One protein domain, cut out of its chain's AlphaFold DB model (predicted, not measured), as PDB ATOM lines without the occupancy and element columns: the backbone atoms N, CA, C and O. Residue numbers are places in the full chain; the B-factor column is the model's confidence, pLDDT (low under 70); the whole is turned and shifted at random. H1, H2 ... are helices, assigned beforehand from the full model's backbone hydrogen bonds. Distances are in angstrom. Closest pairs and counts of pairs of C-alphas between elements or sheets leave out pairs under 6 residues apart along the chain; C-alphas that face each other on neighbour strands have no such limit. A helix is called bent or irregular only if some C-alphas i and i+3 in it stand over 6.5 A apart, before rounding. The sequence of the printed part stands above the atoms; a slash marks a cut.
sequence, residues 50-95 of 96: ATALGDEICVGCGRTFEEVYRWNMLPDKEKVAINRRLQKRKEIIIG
ATOM      1  N   ALA A  50     -41.744  -0.845   4.535       89.31
ATOM      2  CA  ALA A  50     -41.295  -0.458   5.874       89.31
ATOM      3  C   ALA A  50     -40.595   0.911   5.908       89.31
ATOM      4  O   ALA A  50     -40.843   1.717   6.794       89.31
ATOM      5  N   THR A  51     -39.734   1.203   4.929       83.69
ATOM      6  CA  THR A  51     -39.039   2.501   4.849       83.69
ATOM      7  C   THR A  51     -39.859   3.556   4.110       83.69
ATOM      8  O   THR A  51     -39.781   4.724   4.470       83.69
ATOM      9  N   ALA A  52     -40.621   3.174   3.077       82.75
ATOM     10  CA  ALA A  52     -41.356   4.148   2.266       82.75
ATOM     11  C   ALA A  52     -42.726   4.523   2.851       82.75
ATOM     12  O   ALA A  52     -43.159   5.655   2.676       82.75
ATOM     13  N   LEU A  53     -43.406   3.580   3.512       87.81
ATOM     14  CA  LEU A  53     -44.781   3.734   4.010       87.81
ATOM     15  C   LEU A  53     -44.886   3.621   5.540       87.81
ATOM     16  O   LEU A  53     -45.905   4.011   6.098       87.81
ATOM     17  N   GLY A  54     -43.841   3.134   6.217       89.56
ATOM     18  CA  GLY A  54     -43.797   3.023   7.678       89.56
ATOM     19  C   GLY A  54     -44.347   1.712   8.247       89.56
ATOM     20  O   GLY A  54     -44.607   1.644   9.444       89.56
ATOM     21  N   ASP A  55     -44.519   0.673   7.424       93.19
ATOM     22  CA  ASP A  55     -44.960  -0.637   7.917       93.19
ATOM     23  C   ASP A  55     -43.939  -1.258   8.886       93.19
ATOM     24  O   ASP A  55     -42.731  -1.247   8.637       93.19
ATOM     25  N   GLU A  56     -44.415  -1.920   9.943       92.00
ATOM     26  CA  GLU A  56     -43.532  -2.648  10.870       92.00
ATOM     27  C   GLU A  56     -42.768  -3.787  10.175       92.00
ATOM     28  O   GLU A  56     -41.607  -4.066  10.489       92.00
ATOM     29  N   ILE A  57     -43.423  -4.435   9.205       94.19
ATOM     30  CA  ILE A  57     -42.879  -5.510   8.378       94.19
ATOM     31  C   ILE A  57     -43.004  -5.112   6.913       94.19
ATOM     32  O   ILE A  57     -44.094  -4.863   6.410       94.19
ATOM     33  N   CYS A  58     -41.885  -5.127   6.196       95.50
ATOM     34  CA  CYS A  58     -41.865  -4.831   4.774       95.50
ATOM     35  C   CYS A  58     -42.623  -5.905   3.982       95.50
ATOM     36  O   CYS A  58     -42.217  -7.066   3.977       95.50
ATOM     37  N   VAL A  59     -43.658  -5.516   3.237       93.00
ATOM     38  CA  VAL A  59     -44.459  -6.430   2.402       93.00
ATOM     39  C   VAL A  59     -43.618  -7.073   1.291       93.00
ATOM     40  O   VAL A  59     -43.839  -8.224   0.930       93.00
ATOM     41  N   GLY A  60     -42.607  -6.365   0.778       93.50
ATOM     42  CA  GLY A  60     -41.753  -6.874  -0.298       93.50
ATOM     43  C   GLY A  60     -40.777  -7.967   0.151       93.50
ATOM     44  O   GLY A  60     -40.685  -9.020  -0.474       93.50
ATOM     45  N   CYS A  61     -40.024  -7.726   1.229       95.06
ATOM     46  CA  CYS A  61     -38.954  -8.638   1.664       95.06
ATOM     47  C   CYS A  61     -39.236  -9.390   2.973       95.06
ATOM     48  O   CYS A  61     -38.472 -10.280   3.332       95.06
ATOM     49  N   GLY A  62     -40.303  -9.046   3.695       95.19
ATOM     50  CA  GLY A  62     -40.723  -9.688   4.946       95.19
ATOM     51  C   GLY A  62     -39.897  -9.332   6.189       95.19
ATOM     52  O   GLY A  62     -40.202  -9.828   7.273       95.19
ATOM     53  N   ARG A  63     -38.858  -8.498   6.049       96.62
ATOM     54  CA  ARG A  63     -38.004  -8.017   7.151       96.62
ATOM     55  C   ARG A  63     -38.673  -6.888   7.937       96.62
ATOM     56  O   ARG A  63     -39.484  -6.153   7.375       96.62
ATOM     57  N   THR A  64     -38.292  -6.726   9.203       96.25
ATOM     58  CA  THR A  64     -38.646  -5.538   9.998       96.25
ATOM     59  C   THR A  64     -37.900  -4.303   9.488       96.25
ATOM     60  O   THR A  64     -36.879  -4.429   8.807       96.25
ATOM     61  N   PHE A  65     -38.367  -3.103   9.846       93.88
ATOM     62  CA  PHE A  65     -37.648  -1.860   9.533       93.88
ATOM     63  C   PHE A  65     -36.176  -1.895   9.987       93.88
ATOM     64  O   PHE A  65     -35.277  -1.611   9.196       93.88
ATOM     65  N   GLU A  66     -35.923  -2.324  11.226       94.88
ATOM     66  CA  GLU A  66     -34.576  -2.421  11.803       94.88
ATOM     67  C   GLU A  66     -33.675  -3.383  11.008       94.88
ATOM     68  O   GLU A  66     -32.529  -3.066  10.692       94.88
ATOM     69  N   GLU A  67     -34.204  -4.545  10.615       96.69
ATOM     70  CA  GLU A  67     -33.477  -5.533   9.809       96.69
ATOM     71  C   GLU A  67     -33.184  -5.031   8.388       96.69
ATOM     72  O   GLU A  67     -32.155  -5.386   7.808       96.69
ATOM     73  N   VAL A  68     -34.077  -4.217   7.810       95.38
ATOM     74  CA  VAL A  68     -33.857  -3.566   6.510       95.38
ATOM     75  C   VAL A  68     -32.739  -2.536   6.624       95.38
ATOM     76  O   VAL A  68     -31.781  -2.600   5.853       95.38
ATOM     77  N   TYR A  69     -32.845  -1.620   7.588       92.06
ATOM     78  CA  TYR A  69     -31.893  -0.528   7.784       92.06
ATOM     79  C   TYR A  69     -30.494  -1.038   8.149       92.06
ATOM     80  O   TYR A  69     -29.491  -0.535   7.642       92.06
ATOM     81  N   ARG A  70     -30.404  -2.084   8.979       95.69
ATOM     82  CA  ARG A  70     -29.118  -2.590   9.473       95.69
ATOM     83  C   ARG A  70     -28.483  -3.680   8.640       95.69
ATOM     84  O   ARG A  70     -27.371  -4.077   8.967       95.69
ATOM     85  N   TRP A  71     -29.129  -4.149   7.576       96.00
ATOM     86  CA  TRP A  71     -28.716  -5.349   6.843       96.00
ATOM     87  C   TRP A  71     -27.211  -5.434   6.545       96.00
ATOM     88  O   TRP A  71     -26.578  -6.456   6.810       96.00
ATOM     89  N   ASN A  72     -26.625  -4.345   6.042       95.00
ATOM     90  CA  ASN A  72     -25.211  -4.294   5.655       95.00
ATOM     91  C   ASN A  72     -24.243  -4.321   6.851       95.00
ATOM     92  O   ASN A  72     -23.070  -4.630   6.678       95.00
ATOM     93  N   MET A  73     -24.731  -4.005   8.051       96.88
ATOM     94  CA  MET A  73     -23.974  -4.008   9.306       96.88
ATOM     95  C   MET A  73     -24.155  -5.309  10.095       96.88
ATOM     96  O   MET A  73     -23.466  -5.516  11.094       96.88
ATOM     97  N   LEU A  74     -25.084  -6.179   9.687       96.62
ATOM     98  CA  LEU A  74     -25.305  -7.449  10.366       96.62
ATOM     99  C   LEU A  74     -24.160  -8.426  10.070       96.62
ATOM    100  O   LEU A  74     -23.728  -8.539   8.918       96.62
ATOM    101  N   PRO A  75     -23.697  -9.192  11.070       96.62
ATOM    102  CA  PRO A  75     -22.811 -10.316  10.818       96.62
ATOM    103  C   PRO A  75     -23.562 -11.413  10.053       96.62
ATOM    104  O   PRO A  75     -24.775 -11.579  10.190       96.62
ATOM    105  N   ASP A  76     -22.834 -12.225   9.293       96.06
ATOM    106  CA  ASP A  76     -23.436 -13.237   8.415       96.06
ATOM    107  C   ASP A  76     -24.306 -14.251   9.165       96.06
ATOM    108  O   ASP A  76     -25.362 -14.648   8.674       96.06
ATOM    109  N   LYS A  77     -23.945 -14.585  10.410       96.69
ATOM    110  CA  LYS A  77     -24.768 -15.430  11.291       96.69
ATOM    111  C   LYS A  77     -26.185 -14.870  11.498       96.69
ATOM    112  O   LYS A  77     -27.146 -15.634  11.548       96.69
ATOM    113  N   GLU A  78     -26.317 -13.547  11.602       97.75
ATOM    114  CA  GLU A  78     -27.601 -12.873  11.809       97.75
ATOM    115  C   GLU A  78     -28.384 -12.794  10.502       97.75
ATOM    116  O   GLU A  78     -29.574 -13.108  10.494       97.75
ATOM    117  N   LYS A  79     -27.717 -12.499   9.377       97.56
ATOM    118  CA  LYS A  79     -28.340 -12.551   8.042       97.56
ATOM    119  C   LYS A  79     -28.937 -13.931   7.756       97.56
ATOM    120  O   LYS A  79     -30.102 -14.031   7.371       97.56
ATOM    121  N   VAL A  80     -28.181 -14.996   8.038       97.00
ATOM    122  CA  VAL A  80     -28.633 -16.389   7.896       97.00
ATOM    123  C   VAL A  80     -29.836 -16.678   8.794       97.00
ATOM    124  O   VAL A  80     -30.808 -17.283   8.339       97.00
ATOM    125  N   ALA A  81     -29.800 -16.255  10.062       97.62
ATOM    126  CA  ALA A  81     -30.908 -16.459  10.995       97.62
ATOM    127  C   ALA A  81     -32.196 -15.763  10.521       97.62
ATOM    128  O   ALA A  81     -33.267 -16.378  10.515       97.62
ATOM    129  N   ILE A  82     -32.082 -14.515  10.058       97.25
ATOM    130  CA  ILE A  82     -33.196 -13.748   9.493       97.25
ATOM    131  C   ILE A  82     -33.750 -14.463   8.260       97.25
ATOM    132  O   ILE A  82     -34.942 -14.764   8.221       97.25
ATOM    133  N   ASN A  83     -32.906 -14.807   7.288       96.56
ATOM    134  CA  ASN A  83     -33.356 -15.430   6.043       96.56
ATOM    135  C   ASN A  83     -34.012 -16.803   6.263       96.56
ATOM    136  O   ASN A  83     -35.034 -17.091   5.640       96.56
ATOM    137  N   ARG A  84     -33.526 -17.610   7.215       96.38
ATOM    138  CA  ARG A  84     -34.195 -18.864   7.616       96.38
ATOM    139  C   ARG A  84     -35.581 -18.619   8.210       96.38
ATOM    140  O   ARG A  84     -36.524 -19.339   7.893       96.38
ATOM    141  N   ARG A  85     -35.730 -17.601   9.065       95.94
ATOM    142  CA  ARG A  85     -37.036 -17.217   9.626       95.94
ATOM    143  C   ARG A  85     -38.007 -16.791   8.521       95.94
ATOM    144  O   ARG A  85     -39.175 -17.168   8.563       95.94
ATOM    145  N   LEU A  86     -37.533 -16.027   7.534       95.06
ATOM    146  CA  LEU A  86     -38.350 -15.585   6.401       95.06
ATOM    147  C   LEU A  86     -38.793 -16.753   5.511       95.06
ATOM    148  O   LEU A  86     -39.945 -16.771   5.086       95.06
ATOM    149  N   GLN A  87     -37.918 -17.730   5.260       93.06
ATOM    150  CA  GLN A  87     -38.259 -18.949   4.513       93.06
ATOM    151  C   GLN A  87     -39.382 -19.733   5.201       93.06
ATOM    152  O   GLN A  87     -40.416 -19.966   4.582       93.06
ATOM    153  N   LYS A  88     -39.251 -19.990   6.509       92.00
ATOM    154  CA  LYS A  88     -40.301 -20.654   7.301       92.00
ATOM    155  C   LYS A  88     -41.638 -19.917   7.262       92.00
ATOM    156  O   LYS A  88     -42.694 -20.530   7.173       92.00
ATOM    157  N   ARG A  89     -41.614 -18.581   7.329       88.25
ATOM    158  CA  ARG A  89     -42.842 -17.779   7.231       88.25
ATOM    159  C   ARG A  89     -43.506 -17.942   5.865       88.25
ATOM    160  O   ARG A  89     -44.728 -17.988   5.804       88.25
ATOM    161  N   LYS A  90     -42.715 -18.006   4.787       84.88
ATOM    162  CA  LYS A  90     -43.248 -18.238   3.442       84.88
ATOM    163  C   LYS A  90     -43.936 -19.593   3.374       84.88
ATOM    164  O   LYS A  90     -45.098 -19.596   3.013       84.88
ATOM    165  N   GLU A  91     -43.281 -20.674   3.795       85.00
ATOM    166  CA  GLU A  91     -43.844 -22.042   3.814       85.00
ATOM    167  C   GLU A  91     -45.250 -22.081   4.441       85.00
ATOM    168  O   GLU A  91     -46.204 -22.527   3.807       85.00
ATOM    169  N   ILE A  92     -45.411 -21.456   5.614       82.38
ATOM    170  CA  ILE A  92     -46.708 -21.348   6.306       82.38
ATOM    171  C   ILE A  92     -47.783 -20.670   5.438       82.38
ATOM    172  O   ILE A  92     -48.941 -21.077   5.463       82.38
ATOM    173  N   ILE A  93     -47.426 -19.629   4.682       77.50
ATOM    174  CA  ILE A  93     -48.370 -18.859   3.855       77.50
ATOM    175  C   ILE A  93     -48.767 -19.628   2.588       77.50
ATOM    176  O   ILE A  93     -49.918 -19.550   2.169       77.50
ATOM    177  N   ILE A  94     -47.830 -20.352   1.969       79.75
ATOM    178  CA  ILE A  94     -48.078 -21.128   0.738       79.75
ATOM    179  C   ILE A  94     -48.692 -22.509   1.005       79.75
ATOM    180  O   ILE A  94     -49.052 -23.189   0.048       79.75
ATOM    181  N   GLY A  95     -48.868 -22.911   2.269       60.66
ATOM    182  CA  GLY A  95     -49.591 -24.136   2.632       60.66
ATOM    183  C   GLY A  95     -48.924 -25.426   2.143       60.66
ATOM    184  O   GLY A  95     -49.621 -26.396   1.855       60.66
TER     185      GLY A  95
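Overview. This is residues 50 to 95 of the 96 residues of an uncharacterized protein of Coxiella endosymbiont of Amblyomma nuttalli (UniProt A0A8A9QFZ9). A looped stretch with no named element, residues 50 to 64, leads into the short, irregular helix H1, and the chain then turns through a tight link into the long helix H2; the two helices make an open V, with the looped stretch at its open side. The corner of the V, residues 72 to 77, stands free. The printed part has 46 residues, with two named helices, H1 then H2, and no named strand: all helix. It is flat, spanning 32 by 29 by 11 A, and only just compact, close to loose, with a radius of gyration of the C-alphas of 11.2 A.

Arrangement. H1, residues 65 to 73, and H2, residues 76 to 94, are close but not clearly touching; their closest C-alphas, those of Trp 71 and Lys 79, are 7.3 A apart. They run opposite ways at a steep tilt of 38 degrees. Every O i to N i+4 pair is within hydrogen-bond range in H2, and 3 of 5 in H1.

Along the chain. H1 begins at C-alpha 65 (-37.648, -1.860, 9.533) and measures 13.8 A from first to last C-alpha; it is irregular, with C-alphas 69 and 72 8.0 A apart. H2 measures 27.0 A and ends at C-alpha 94 (-48.078, -21.128, 0.738).

Size, cuts and confidence. The C-alphas farthest apart, those of Met 73 and Gly 95, are 33.3 A apart. The printed part has no cut, and residue 95 is under 70 in pLDDT.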